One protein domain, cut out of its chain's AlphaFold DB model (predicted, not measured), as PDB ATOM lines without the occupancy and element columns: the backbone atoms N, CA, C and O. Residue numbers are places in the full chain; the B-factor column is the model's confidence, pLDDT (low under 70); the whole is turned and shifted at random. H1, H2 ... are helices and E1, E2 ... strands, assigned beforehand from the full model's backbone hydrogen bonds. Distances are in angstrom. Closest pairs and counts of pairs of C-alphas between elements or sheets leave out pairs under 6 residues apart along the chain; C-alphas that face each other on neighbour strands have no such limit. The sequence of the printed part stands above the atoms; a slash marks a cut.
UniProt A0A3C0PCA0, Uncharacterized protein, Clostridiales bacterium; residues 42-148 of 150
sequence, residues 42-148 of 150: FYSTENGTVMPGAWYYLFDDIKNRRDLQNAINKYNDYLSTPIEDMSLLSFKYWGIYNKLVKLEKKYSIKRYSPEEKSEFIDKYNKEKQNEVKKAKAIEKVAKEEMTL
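What this domain is: This is residues 42 to 148 of the 150 residues of an uncharacterized protein of Clostridiales bacterium (UniProt A0A3C0PCA0). A small body sends out one long helical arm, residues 121 to 148, mostly of H3. In the body, H1 and H2 run side by side in opposite ways, with a looped first stretch and short strand E1. The printed part has 107 residues with E1, H1, H2, H3 in that order, mostly helix; it is extended, with radius of gyration of the C-alphas 22.2 A and spans of 80 by 32 by 17 A.

How they stand to each other: After residues 42 to 55, E1, residues 56 to 58, pairs with no named strand; residues 56 to 57 pair antiparallel with 111 to 112. H1, residues 65 to 79, and H2, residues 86 to 107, form a helical hairpin at a shallow tilt of 6 degrees, opposite ways. They only just touch, with 3 pairs of C-alphas within 8 A, through H2 residues 96 to 103 alone; the closest C-alphas, of Tyr 75 and Ile 96, are 7.1 A apart. H3, residues 114 to 146, is apart from both. Every O i to N i+4 pair is within hydrogen-bond range in H1 and H3, and 16 of 18 in H2.

Where its parts are: E1 begins at C-alpha 56 (149.963, 115.934, 161.578). H1 measures 20.7 A, H2 32.0 A and H3 48.3 A, ending at C-alpha 146 (164.396, 154.501, 187.712).

The domain as a whole: The farthest C-alphas, of Asp 85 and Leu 148, are 80.2 A apart. The printed part has no cut, and its three links are short. pLDDT is under 70 in residues 42 to 54, 59 to 97 and 146 to 148.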
ATOM      1  N   PHE A  42     150.782 112.107 154.660       62.31
ATOM      2  CA  PHE A  42     149.908 111.698 153.534       62.31
ATOM      3  C   PHE A  42     150.579 111.664 152.150       62.31
ATOM      4  O   PHE A  42     151.580 112.329 151.902       62.31
ATOM      5  N   TYR A  43     149.983 110.844 151.278       51.88
ATOM      6  CA  TYR A  43     150.503 110.249 150.038       51.88
ATOM      7  C   TYR A  43     150.147 111.046 148.773       51.88
ATOM      8  O   TYR A  43     149.151 111.767 148.732       51.88
ATOM      9  N   SER A  44     150.940 110.837 147.719       37.06
ATOM     10  CA  SER A  44     150.676 111.292 146.348       37.06
ATOM     11  C   SER A  44     149.707 110.336 145.639       37.06
ATOM     12  O   SER A  44     149.808 109.119 145.788       37.06
ATOM     13  N   THR A  45     148.781 110.880 144.845       41.38
ATOM     14  CA  THR A  45     148.111 110.121 143.781       41.38
ATOM     15  C   THR A  45     148.788 110.428 142.446       41.38
ATOM     16  O   THR A  45     149.102 111.584 142.160       41.38
ATOM     17  N   GLU A  46     148.984 109.405 141.607       43.78
ATOM     18  CA  GLU A  46     149.483 109.561 140.228       43.78
ATOM     19  C   GLU A  46     148.489 110.326 139.325       43.78
ATOM     20  O   GLU A  46     148.879 110.855 138.288       43.78
ATOM     21  N   ASN A  47     147.226 110.483 139.755       44.19
ATOM     22  CA  ASN A  47     146.150 111.118 138.979       44.19
ATOM     23  C   ASN A  47     145.616 112.429 139.600       44.19
ATOM     24  O   ASN A  47     144.485 112.828 139.337       44.19
ATOM     25  N   GLY A  48     146.416 113.112 140.424       42.16
ATOM     26  CA  GLY A  48     146.289 114.558 140.670       42.16
ATOM     27  C   GLY A  48     145.158 115.063 141.580       42.16
ATOM     28  O   GLY A  48     145.151 116.254 141.891       42.16
ATOM     29  N   THR A  49     144.232 114.225 142.056       37.53
ATOM     30  CA  THR A  49     143.187 114.664 143.004       37.53
ATOM     31  C   THR A  49     143.606 114.397 144.449       37.53
ATOM     32  O   THR A  49     143.742 113.246 144.872       37.53
ATOM     33  N   VAL A  50     143.792 115.480 145.207       36.88
ATOM     34  CA  VAL A  50     144.070 115.487 146.650       36.88
ATOM     35  C   VAL A  50     142.745 115.396 147.410       36.88
ATOM     36  O   VAL A  50     141.910 116.292 147.307       36.88
ATOM     37  N   MET A  51     142.538 114.321 148.174       44.00
ATOM     38  CA  MET A  51     141.451 114.247 149.157       44.00
ATOM     39  C   MET A  51     141.899 114.820 150.514       44.00
ATOM     40  O   MET A  51     143.076 114.714 150.863       44.00
ATOM     41  N   PRO A  52     140.984 115.435 151.285       37.09
ATOM     42  CA  PRO A  52     141.306 116.103 152.541       37.09
ATOM     43  C   PRO A  52     141.721 115.104 153.623       37.09
ATOM     44  O   PRO A  52     141.093 114.060 153.796       37.09
ATOM     45  N   GLY A  53     142.749 115.474 154.388       48.78
ATOM     46  CA  GLY A  53     143.115 114.775 155.617       48.78
ATOM     47  C   GLY A  53     144.605 114.564 155.813       48.78
ATOM     48  O   GLY A  53     144.972 113.474 156.214       48.78
ATOM     49  N   ALA A  54     145.453 115.574 155.573       63.03
ATOM     50  CA  ALA A  54     146.831 115.549 156.056       63.03
ATOM     51  C   ALA A  54     146.826 115.528 157.599       63.03
ATOM     52  O   ALA A  54     146.707 116.582 158.213       63.03
ATOM     53  N   TRP A  55     146.872 114.357 158.240       74.75
ATOM     54  CA  TRP A  55     147.112 114.285 159.684       74.75
ATOM     55  C   TRP A  55     148.541 114.738 159.973       74.75
ATOM     56  O   TRP A  55     149.473 114.427 159.222       74.75
ATOM     57  N   TYR A  56     148.691 115.447 161.082       78.75
ATOM     58  CA  TYR A  56     149.963 115.934 161.578       78.75
ATOM     59  C   TYR A  56     150.277 115.299 162.925       78.75
ATOM     60  O   TYR A  56     149.385 115.095 163.747       78.75
ATOM     61  N   TYR A  57     151.546 115.029 163.182       79.06
ATOM     62  CA  TYR A  57     152.025 114.617 164.499       79.06
ATOM     63  C   TYR A  57     152.929 115.712 165.054       79.06
ATOM     64  O   TYR A  57     153.717 116.275 164.300       79.06
ATOM     65  N   LEU A  58     152.795 116.026 166.343       78.81
ATOM     66  CA  LEU A  58     153.670 116.964 167.051       78.81
ATOM     67  C   LEU A  58     154.910 116.210 167.559       78.81
ATOM     68  O   LEU A  58     154.771 115.203 168.253       78.81
ATOM     69  N   PHE A  59     156.108 116.682 167.216       69.25
ATOM     70  CA  PHE A  59     157.374 115.956 167.405       69.25
ATOM     71  C   PHE A  59     158.227 116.425 168.593       69.25
ATOM     72  O   PHE A  59     159.416 116.108 168.663       69.25
ATOM     73  N   ASP A  60     157.620 117.110 169.559       62.66
ATOM     74  CA  ASP A  60     158.327 117.644 170.731       62.66
ATOM     75  C   ASP A  60     158.611 116.571 171.814       62.66
ATOM     76  O   ASP A  60     159.390 116.805 172.737       62.66
ATOM     77  N   ASP A  61     158.047 115.359 171.691       56.44
ATOM     78  CA  ASP A  61     158.276 114.232 172.611       56.44
ATOM     79  C   ASP A  61     159.287 113.215 172.026       56.44
ATOM     80  O   ASP A  61     158.956 112.249 171.326       56.44
ATOM     81  N   ILE A  62     160.574 113.469 172.292       51.81
ATOM     82  CA  ILE A  62     161.754 112.801 171.699       51.81
ATOM     83  C   ILE A  62     161.735 111.264 171.831       51.81
ATOM     84  O   ILE A  62     162.340 110.568 171.012       51.81
ATOM     85  N   LYS A  63     161.034 110.695 172.821       53.06
ATOM     86  CA  LYS A  63     161.077 109.245 173.092       53.06
ATOM     87  C   LYS A  63     160.414 108.374 172.020       53.06
ATOM     88  O   LYS A  63     160.817 107.225 171.868       53.06
ATOM     89  N   ASN A  64     159.464 108.905 171.252       56.34
ATOM     90  CA  ASN A  64     158.646 108.102 170.329       56.34
ATOM     91  C   ASN A  64     158.865 108.432 168.841       56.34
ATOM     92  O   ASN A  64     158.288 107.786 167.962       56.34
ATOM     93  N   ARG A  65     159.746 109.401 168.555       62.53
ATOM     94  CA  ARG A  65     160.015 109.937 167.215       62.53
ATOM     95  C   ARG A  65     160.482 108.873 166.227       62.53
ATOM     96  O   ARG A  65     159.981 108.815 165.116       62.53
ATOM     97  N   ARG A  66     161.412 107.996 166.620       65.62
ATOM     98  CA  ARG A  66     162.033 107.040 165.687       65.62
ATOM     99  C   ARG A  66     161.075 105.940 165.230       65.62
ATOM    100  O   ARG A  66     161.054 105.619 164.049       65.62
ATOM    101  N   ASP A  67     160.282 105.377 166.138       65.00
ATOM    102  CA  ASP A  67     159.351 104.290 165.810       65.00
ATOM    103  C   ASP A  67     158.153 104.794 165.000       65.00
ATOM    104  O   ASP A  67     157.737 104.128 164.050       65.00
ATOM    105  N   LEU A  68     157.642 105.988 165.330       67.44
ATOM    106  CA  LEU A  68     156.602 106.640 164.543       67.44
ATOM    107  C   LEU A  68     157.135 107.028 163.160       67.44
ATOM    108  O   LEU A  68     156.496 106.686 162.171       67.44
ATOM    109  N   GLN A  69     158.326 107.631 163.071       67.44
ATOM    110  CA  GLN A  69     158.940 107.971 161.784       67.44
ATOM    111  C   GLN A  69     159.179 106.735 160.925       67.44
ATOM    112  O   GLN A  69     158.858 106.723 159.743       67.44
ATOM    113  N   ASN A  70     159.714 105.663 161.512       69.75
ATOM    114  CA  ASN A  70     159.942 104.411 160.801       69.75
ATOM    115  C   ASN A  70     158.625 103.800 160.310       69.75
ATOM    116  O   ASN A  70     158.580 103.243 159.216       69.75
ATOM    117  N   ALA A  71     157.554 103.898 161.102       66.75
ATOM    118  CA  ALA A  71     156.233 103.453 160.690       66.75
ATOM    119  C   ALA A  71     155.687 104.316 159.542       66.75
ATOM    120  O   ALA A  71     155.282 103.758 158.528       66.75
ATOM    121  N   ILE A  72     155.741 105.644 159.670       67.00
ATOM    122  CA  ILE A  72     155.343 106.613 158.639       67.00
ATOM    123  C   ILE A  72     156.095 106.347 157.331       67.00
ATOM    124  O   ILE A  72     155.463 106.131 156.302       67.00
ATOM    125  N   ASN A  73     157.427 106.265 157.383       66.88
ATOM    126  CA  ASN A  73     158.279 106.006 156.222       66.88
ATOM    127  C   ASN A  73     157.925 104.669 155.557       66.88
ATOM    128  O   ASN A  73     157.697 104.613 154.354       66.88
ATOM    129  N   LYS A  74     157.766 103.603 156.351       64.88
ATOM    130  CA  LYS A  74     157.373 102.283 155.843       64.88
ATOM    131  C   LYS A  74     155.992 102.284 155.179       64.88
ATOM    132  O   LYS A  74     155.752 101.485 154.276       64.88
ATOM    133  N   TYR A  75     155.065 103.126 155.636       64.94
ATOM    134  CA  TYR A  75     153.747 103.251 155.012       64.94
ATOM    135  C   TYR A  75     153.768 104.142 153.773       64.94
ATOM    136  O   TYR A  75     153.064 103.813 152.823       64.94
ATOM    137  N   ASN A  76     154.601 105.185 153.736       59.31
ATOM    138  CA  ASN A  76     154.833 105.971 152.525       59.31
ATOM    139  C   ASN A  76     155.361 105.082 151.390       59.31
ATOM    140  O   ASN A  76     154.776 105.095 150.311       59.31
ATOM    141  N   ASP A  77     156.348 104.222 151.665       58.97
ATOM    142  CA  ASP A  77     156.890 103.272 150.677       58.97
ATOM    143  C   ASP A  77     155.830 102.270 150.175       58.97
ATOM    144  O   ASP A  77     155.770 101.909 148.997       58.97
ATOM    145  N   TYR A  78     154.955 101.808 151.076       56.66
ATOM    146  CA  TYR A  78     153.873 100.882 150.731       56.66
ATOM    147  C   TYR A  78     152.775 101.547 149.884       56.66
ATOM    148  O   TYR A  78     152.098 100.874 149.106       56.66
ATOM    149  N   LEU A  79     152.592 102.859 150.035       52.81
ATOM    150  CA  LEU A  79     151.569 103.647 149.348       52.81
ATOM    151  C   LEU A  79     152.052 104.266 148.041       52.81
ATOM    152  O   LEU A  79     151.229 104.556 147.182       52.81
ATOM    153  N   SER A  80     153.366 104.376 147.846       55.03
ATOM    154  CA  SER A  80     153.982 104.691 146.556       55.03
ATOM    155  C   SER A  80     154.063 103.493 145.602       55.03
ATOM    156  O   SER A  80     154.583 103.625 144.500       55.03
ATOM    157  N   THR A  81     153.597 102.305 146.008       57.91
ATOM    158  CA  THR A  81     153.519 101.154 145.098       57.91
ATOM    159  C   THR A  81     152.320 101.343 144.159       57.91
ATOM    160  O   THR A  81     151.212 101.508 144.675       57.91
ATOM    161  N   PRO A  82     152.491 101.279 142.824       55.75
ATOM    162  CA  PRO A  82     151.393 101.435 141.874       55.75
ATOM    163  C   PRO A  82     150.269 100.444 142.173       55.75
ATOM    164  O   PRO A  82     150.503  99.248 142.375       55.75
ATOM    165  N   ILE A  83     149.038 100.942 142.242       56.16
ATOM    166  CA  ILE A  83     147.854 100.115 142.457       56.16
ATOM    167  C   ILE A  83     147.069 100.105 141.151       56.16
ATOM    168  O   ILE A  83     146.383 101.066 140.824       56.16
ATOM    169  N   GLU A  84     147.177  98.997 140.420       55.88
ATOM    170  CA  GLU A  84     146.451  98.773 139.162       55.88
ATOM    171  C   GLU A  84     144.928  98.658 139.373       55.88
ATOM    172  O   GLU A  84     144.152  98.909 138.455       55.88
ATOM    173  N   ASP A  85     144.489  98.334 140.597       57.62
ATOM    174  CA  ASP A  85     143.079  98.178 140.964       57.62
ATOM    175  C   ASP A  85     142.676  99.112 142.116       57.62
ATOM    176  O   ASP A  85     142.925  98.853 143.300       57.62
ATOM    177  N   MET A  86     141.996 100.203 141.758       56.16
ATOM    178  CA  MET A  86     141.468 101.213 142.681       56.16
ATOM    179  C   MET A  86     140.517 100.642 143.751       56.16
ATOM    180  O   MET A  86     140.337 101.266 144.796       56.16
ATOM    181  N   SER A  87     139.921  99.460 143.554       56.91
ATOM    182  CA  SER A  87     139.042  98.843 144.558       56.91
ATOM    183  C   SER A  87     139.818  98.308 145.773       56.91
ATOM    184  O   SER A  87     139.357  98.421 146.914       56.91
ATOM    185  N   LEU A  88     141.055  97.839 145.562       56.91
ATOM    186  CA  LEU A  88     141.965  97.361 146.613       56.91
ATOM    187  C   LEU A  88     142.613  98.500 147.409       56.91
ATOM    188  O   LEU A  88     143.149  98.281 148.501       56.91
ATOM    189  N   LEU A  89     142.540  99.720 146.881       59.16
ATOM    190  CA  LEU A  89     143.077 100.929 147.486       59.16
ATOM    191  C   LEU A  89     142.414 101.210 148.849       59.16
ATOM    192  O   LEU A  89     143.097 101.451 149.845       59.16
ATOM    193  N   SER A  90     141.085 101.076 148.925       58.38
ATOM    194  CA  SER A  90     140.306 101.310 150.150       58.38
ATOM    195  C   SER A  90     140.645 100.320 151.278       58.38
ATOM    196  O   SER A  90     140.878 100.728 152.418       58.38
ATOM    197  N   PHE A  91     140.771  99.027 150.960       58.72
ATOM    198  CA  PHE A  91     141.167  97.984 151.913       58.72
ATOM    199  C   PHE A  91     142.612  98.146 152.400       58.72
ATOM    200  O   PHE A  91     142.886  97.978 153.593       58.72
ATOM    201  N   LYS A  92     143.543  98.511 151.507       60.81
ATOM    202  CA  LYS A  92     144.938  98.800 151.875       60.81
ATOM    203  C   LYS A  92     145.030 100.004 152.815       60.81
ATOM    204  O   LYS A  92     145.675  99.897 153.860       60.81
ATOM    205  N   TYR A  93     144.333 101.101 152.509       64.38
ATOM    206  CA  TYR A  93     144.290 102.277 153.384       64.38
ATOM    207  C   TYR A  93     143.681 101.965 154.750       64.38
ATOM    208  O   TYR A  93     144.236 102.369 155.771       64.38
ATOM    209  N   TRP A  94     142.605 101.176 154.798       64.25
ATOM    210  CA  TRP A  94     142.003 100.729 156.055       64.25
ATOM    211  C   TRP A  94     142.980  99.904 156.909       64.25
ATOM    212  O   TRP A  94     143.062 100.065 158.131       64.25
ATOM    213  N   GLY A  95     143.770  99.029 156.279       65.00
ATOM    214  CA  GLY A  95     144.805  98.247 156.954       65.00
ATOM    215  C   GLY A  95     145.918  99.111 157.557       65.00
ATOM    216  O   GLY A  95     146.351  98.860 158.684       65.00
ATOM    217  N   ILE A  96     146.358 100.141 156.835       68.56
ATOM    218  CA  ILE A  96     147.391 101.088 157.284       68.56
ATOM    219  C   ILE A  96     146.861 101.963 158.414       68.56
ATOM    220  O   ILE A  96     147.492 102.050 159.467       68.56
ATOM    221  N   TYR A  97     145.658 102.512 158.243       69.62
ATOM    222  CA  TYR A  97     144.967 103.295 159.259       69.62
ATOM    223  C   TYR A  97     144.882 102.543 160.594       69.62
ATOM    224  O   TYR A  97     145.281 103.062 161.633       69.62
ATOM    225  N   ASN A  98     144.458 101.277 160.577       70.81
ATOM    226  CA  ASN A  98     144.371 100.471 161.799       70.81
ATOM    227  C   ASN A  98     145.730 100.208 162.457       70.81
ATOM    228  O   ASN A  98     145.809 100.102 163.683       70.81
ATOM    229  N   LYS A  99     146.806 100.069 161.672       71.06
ATOM    230  CA  LYS A  99     148.153  99.908 162.229       71.06
ATOM    231  C   LYS A  99     148.659 101.209 162.851       71.06
ATOM    232  O   LYS A  99     149.214 101.145 163.943       71.06
ATOM    233  N   LEU A 100     148.419 102.357 162.212       72.69
ATOM    234  CA  LEU A 100     148.733 103.672 162.776       72.69
ATOM    235  C   LEU A 100     147.981 103.898 164.088       72.69
ATOM    236  O   LEU A 100     148.623 104.158 165.095       72.69
ATOM    237  N   VAL A 101     146.670 103.637 164.138       74.44
ATOM    238  CA  VAL A 101     145.872 103.751 165.376       74.44
ATOM    239  C   VAL A 101     146.412 102.861 166.502       74.44
ATOM    240  O   VAL A 101     146.417 103.252 167.670       74.44
ATOM    241  N   LYS A 102     146.882 101.646 166.190       76.31
ATOM    242  CA  LYS A 102     147.510 100.766 167.192       76.31
ATOM    243  C   LYS A 102     148.837 101.329 167.702       76.31
ATOM    244  O   LYS A 102     149.102 101.216 168.895       76.31
ATOM    245  N   LEU A 103     149.654 101.915 166.828       73.44
ATOM    246  CA  LEU A 103     150.919 102.551 167.207       73.44
ATOM    247  C   LEU A 103     150.675 103.826 168.021       73.44
ATOM    248  O   LEU A 103     151.254 103.967 169.091       73.44
ATOM    249  N   GLU A 104     149.759 104.684 167.577       76.81
ATOM    250  CA  GLU A 104     149.305 105.880 168.296       76.81
ATOM    251  C   GLU A 104     148.899 105.535 169.729       76.81
ATOM    252  O   GLU A 104     149.409 106.123 170.678       76.81
ATOM    253  N   LYS A 105     148.064 104.503 169.909       80.31
ATOM    254  CA  LYS A 105     147.676 104.017 171.241       80.31
ATOM    255  C   LYS A 105     148.851 103.451 172.034       80.31
ATOM    256  O   LYS A 105     148.960 103.732 173.222       80.31
ATOM    257  N   LYS A 106     149.711 102.644 171.401       79.94
ATOM    258  CA  LYS A 106     150.864 102.005 172.057       79.94
ATOM    259  C   LYS A 106     151.850 103.036 172.612       79.94
ATOM    260  O   LYS A 106     152.406 102.812 173.681       79.94
ATOM    261  N   TYR A 107     152.066 104.124 171.882       75.31
ATOM    262  CA  TYR A 107     153.047 105.156 172.219       75.31
ATOM    263  C   TYR A 107     152.411 106.437 172.779       75.31
ATOM    264  O   TYR A 107     153.113 107.425 172.970       75.31
ATOM    265  N   SER A 108     151.098 106.439 173.036       77.81
ATOM    266  CA  SER A 108     150.346 107.615 173.500       77.81
ATOM    267  C   SER A 108     150.538 108.857 172.616       77.81
ATOM    268  O   SER A 108     150.554 109.984 173.102       77.81
ATOM    269  N   ILE A 109     150.671 108.654 171.304       77.19
ATOM    270  CA  ILE A 109     150.905 109.721 170.330       77.19
ATOM    271  C   ILE A 109     149.559 110.243 169.836       77.19
ATOM    272  O   ILE A 109     148.727 109.477 169.342       77.19
ATOM    273  N   LYS A 110     149.367 111.559 169.925       81.31
ATOM    274  CA  LYS A 110     148.216 112.249 169.342       81.31
ATOM    275  C   LYS A 110     148.525 112.656 167.895       81.31
ATOM    276  O   LYS A 110     149.573 113.237 167.622       81.31
ATOM    277  N   ARG A 111     147.580 112.397 166.988       79.31
ATOM    278  CA  ARG A 111     147.521 113.033 165.666       79.31
ATOM    279  C   ARG A 111     146.592 114.243 165.703       79.31
ATOM    280  O   ARG A 111     145.647 114.264 166.488       79.31
ATOM    281  N   TYR A 112     146.853 115.203 164.833       81.69
ATOM    282  CA  TYR A 112     146.129 116.459 164.706       81.69
ATOM    283  C   TYR A 112     145.555 116.551 163.295       81.69
ATOM    284  O   TYR A 112     146.270 116.308 162.318       81.69
ATOM    285  N   SER A 113     144.276 116.897 163.172       81.81
ATOM    286  CA  SER A 113     143.715 117.361 161.901       81.81
ATOM    287  C   SER A 113     144.367 118.689 161.467       81.81
ATOM    288  O   SER A 113     145.035 119.339 162.279       81.81
ATOM    289  N   PRO A 114     144.203 119.127 160.205       81.50
ATOM    290  CA  PRO A 114     144.630 120.463 159.784       81.50
ATOM    291  C   PRO A 114     144.082 121.584 160.676       81.50
ATOM    292  O   PRO A 114     144.820 122.500 161.038       81.50
ATOM    293  N   GLU A 115     142.815 121.480 161.073       84.19
ATOM    294  CA  GLU A 115     142.147 122.420 161.971       84.19
ATOM    295  C   GLU A 115     142.756 122.357 163.376       84.19
ATOM    296  O   GLU A 115     143.194 123.381 163.893       84.19
ATOM    297  N   GLU A 116     142.894 121.159 163.960       87.00
ATOM    298  CA  GLU A 116     143.502 120.987 165.288       87.00
ATOM    299  C   GLU A 116     144.959 121.474 165.334       87.00
ATOM    300  O   GLU A 116     145.409 121.990 166.357       87.00
ATOM    301  N   LYS A 117     145.717 121.307 164.242       86.38
ATOM    302  CA  LYS A 117     147.076 121.849 164.117       86.38
ATOM    303  C   LYS A 117     147.050 123.376 164.146       86.38
ATOM    304  O   LYS A 117     147.850 123.973 164.864       86.38
ATOM    305  N   SER A 118     146.165 124.003 163.368       86.19
ATOM    306  CA  SER A 118     146.037 125.464 163.342       86.19
ATOM    307  C   SER A 118     145.666 125.999 164.723       86.19
ATOM    308  O   SER A 118     146.346 126.877 165.244       86.19
ATOM    309  N   GLU A 119     144.660 125.398 165.363       91.38
ATOM    310  CA  GLU A 119     144.234 125.761 166.717       91.38
ATOM    311  C   GLU A 119     145.361 125.600 167.746       91.38
ATOM    312  O   GLU A 119     145.511 126.431 168.645       91.38
ATOM    313  N   PHE A 120     146.179 124.549 167.618       91.75
ATOM    314  CA  PHE A 120     147.343 124.349 168.477       91.75
ATOM    315  C   PHE A 120     148.361 125.484 168.320       91.75
ATOM    316  O   PHE A 120     148.812 126.041 169.321       91.75
ATOM    317  N   ILE A 121     148.706 125.842 167.080       90.56
ATOM    318  CA  ILE A 121     149.664 126.915 166.779       90.56
ATOM    319  C   ILE A 121     149.138 128.262 167.289       90.56
ATOM    320  O   ILE A 121     149.878 129.010 167.931       90.56
ATOM    321  N   ASP A 122     147.856 128.554 167.076       91.94
ATOM    322  CA  ASP A 122     147.226 129.790 167.545       91.94
ATOM    323  C   ASP A 122     147.231 129.885 169.070       91.94
ATOM    324  O   ASP A 122     147.561 130.931 169.641       91.94
ATOM    325  N   LYS A 123     146.916 128.780 169.753       93.81
ATOM    326  CA  LYS A 123     146.978 128.705 171.213       93.81
ATOM    327  C   LYS A 123     148.403 128.922 171.721       93.81
ATOM    328  O   LYS A 123     148.590 129.741 172.620       93.81
ATOM    329  N   TYR A 124     149.388 128.250 171.125       92.50
ATOM    330  CA  TYR A 124     150.802 128.396 171.478       92.50
ATOM    331  C   TYR A 124     151.273 129.850 171.326       92.50
ATOM    332  O   TYR A 124     151.824 130.445 172.252       92.50
ATOM    333  N   ASN A 125     150.971 130.473 170.185       92.62
ATOM    334  CA  ASN A 125     151.315 131.869 169.928       92.62
ATOM    335  C   ASN A 125     150.630 132.823 170.910       92.62
ATOM    336  O   ASN A 125     151.251 133.771 171.388       92.62
ATOM    337  N   LYS A 126     149.366 132.568 171.261       93.69
ATOM    338  CA  LYS A 126     148.632 133.373 172.243       93.69
ATOM    339  C   LYS A 126     149.234 133.268 173.645       93.69
ATOM    340  O   LYS A 126     149.300 134.274 174.353       93.69
ATOM    341  N   GLU A 127     149.669 132.081 174.057       94.44
ATOM    342  CA  GLU A 127     150.372 131.874 175.328       94.44
ATOM    343  C   GLU A 127     151.676 132.679 175.362       94.44
ATOM    344  O   GLU A 127     151.875 133.484 176.275       94.44
ATOM    345  N   LYS A 128     152.485 132.587 174.302       94.19
ATOM    346  CA  LYS A 128     153.741 133.337 174.175       94.19
ATOM    347  C   LYS A 128     153.545 134.852 174.128       94.19
ATOM    348  O   LYS A 128     154.235 135.586 174.832       94.19
ATOM    349  N   GLN A 129     152.531 135.340 173.417       93.06
ATOM    350  CA  GLN A 129     152.161 136.760 173.448       93.06
ATOM    351  C   GLN A 129     151.762 137.240 174.850       93.06
ATOM    352  O   GLN A 129     152.016 138.390 175.210       93.06
ATOM    353  N   ASN A 130     151.117 136.397 175.659       94.56
ATOM    354  CA  ASN A 130     150.771 136.765 177.029       94.56
ATOM    355  C   ASN A 130     152.013 136.850 177.926       94.56
ATOM    356  O   ASN A 130     152.076 137.740 178.775       94.56
ATOM    357  N   GLU A 131     153.002 135.974 177.731       92.94
ATOM    358  CA  GLU A 131     154.312 136.085 178.388       92.94
ATOM    359  C   GLU A 131     155.002 137.404 178.003       92.94
ATOM    360  O   GLU A 131     155.410 138.163 178.884       92.94
ATOM    361  N   VAL A 132     155.014 137.750 176.709       93.00
ATOM    362  CA  VAL A 132     155.560 139.025 176.208       93.00
ATOM    363  C   VAL A 132     154.870 140.221 176.860       93.00
ATOM    364  O   VAL A 132     155.531 141.155 177.310       93.00
ATOM    365  N   LYS A 133     153.535 140.217 176.951       92.81
ATOM    366  CA  LYS A 133     152.779 141.307 177.594       92.81
ATOM    367  C   LYS A 133     153.158 141.486 179.063       92.81
ATOM    368  O   LYS A 133     153.248 142.623 179.523       92.81
ATOM    369  N   LYS A 134     153.400 140.392 179.790       93.00
ATOM    370  CA  LYS A 134     153.873 140.452 181.181       93.00
ATOM    371  C   LYS A 134     155.283 141.035 181.261       93.00
ATOM    372  O   LYS A 134     155.502 141.934 182.066       93.00
ATOM    373  N   ALA A 135     156.200 140.595 180.399       91.00
ATOM    374  CA  ALA A 135     157.561 141.128 180.351       91.00
ATOM    375  C   ALA A 135     157.580 142.634 180.032       91.00
ATOM    376  O   ALA A 135     158.256 143.400 180.716       91.00
ATOM    377  N   LYS A 136     156.754 143.083 179.077       90.81
ATOM    378  CA  LYS A 136     156.551 144.508 178.760       90.81
ATOM    379  C   LYS A 136     156.063 145.320 179.956       90.81
ATOM    380  O   LYS A 136     156.538 146.430 180.177       90.81
ATOM    381  N   ALA A 137     155.102 144.791 180.712       90.19
ATOM    382  CA  ALA A 137     154.588 145.465 181.901       90.19
ATOM    383  C   ALA A 137     155.673 145.612 182.982       90.19
ATOM    384  O   ALA A 137     155.798 146.686 183.560       90.19
ATOM    385  N   ILE A 138     156.484 144.572 183.201       89.44
ATOM    386  CA  ILE A 138     157.605 144.603 184.154       89.44
ATOM    387  C   ILE A 138     158.669 145.617 183.711       89.44
ATOM    388  O   ILE A 138     159.086 146.446 184.514       89.44
ATOM    389  N   GLU A 139     159.065 145.606 182.433       88.50
ATOM    390  CA  GLU A 139     160.029 146.568 181.880       88.50
ATOM    391  C   GLU A 139     159.542 148.016 182.054       88.50
ATOM    392  O   GLU A 139     160.326 148.905 182.381       88.50
ATOM    393  N   LYS A 140     158.241 148.256 181.846       89.25
ATOM    394  CA  LYS A 140     157.641 149.580 182.022       89.25
ATOM    395  C   LYS A 140     157.745 150.061 183.473       89.25
ATOM    396  O   LYS A 140     158.186 151.185 183.681       89.25
ATOM    397  N   VAL A 141     157.386 149.216 184.442       88.06
ATOM    398  CA  VAL A 141     157.477 149.558 185.873       88.06
ATOM    399  C   VAL A 141     158.926 149.850 186.267       88.06
ATOM    400  O   VAL A 141     159.189 150.893 186.852       88.06
ATOM    401  N   ALA A 142     159.878 149.007 185.855       82.50
ATOM    402  CA  ALA A 142     161.295 149.213 186.164       82.50
ATOM    403  C   ALA A 142     161.848 150.541 185.607       82.50
ATOM    404  O   ALA A 142     162.658 151.202 186.252       82.50
ATOM    405  N   LYS A 143     161.402 150.957 184.412       83.69
ATOM    406  CA  LYS A 143     161.781 152.255 183.828       83.69
ATOM    407  C   LYS A 143     161.170 153.436 184.578       83.69
ATOM    408  O   LYS A 143     161.853 154.436 184.759       83.69
ATOM    409  N   GLU A 144     159.906 153.323 184.982       83.00
ATOM    410  CA  GLU A 144     159.209 154.366 185.744       83.00
ATOM    411  C   GLU A 144     159.825 154.547 187.142       83.00
ATOM    412  O   GLU A 144     160.004 155.684 187.579       83.00
ATOM    413  N   GLU A 145     160.226 153.458 187.807       73.88
ATOM    414  CA  GLU A 145     160.930 153.495 189.098       73.88
ATOM    415  C   GLU A 145     162.311 154.162 188.986       73.88
ATOM    416  O   GLU A 145     162.617 155.047 189.781       73.88
ATOM    417  N   MET A 146     163.102 153.842 187.954       66.00
ATOM    418  CA  MET A 146     164.396 154.501 187.712       66.00
ATOM    419  C   MET A 146     164.280 156.021 187.532       66.00
ATOM    420  O   MET A 146     165.134 156.761 188.006       66.00
ATOM    421  N   THR A 147     163.232 156.506 186.861       64.56
ATOM    422  CA  THR A 147     163.027 157.952 186.647       64.56
ATOM    423  C   THR A 147     162.562 158.723 187.884       64.56
ATOM    424  O   THR A 147     162.512 159.946 187.837       64.56
ATOM    425  N   LEU A 148     162.179 158.040 188.968       59.47
ATOM    426  CA  LEU A 148     161.767 158.674 190.228       59.47
ATOM    427  C   LEU A 148     162.916 158.783 191.245       59.47
ATOM    428  O   LEU A 148     162.760 159.471 192.253       59.47
TER     429      LEU A 148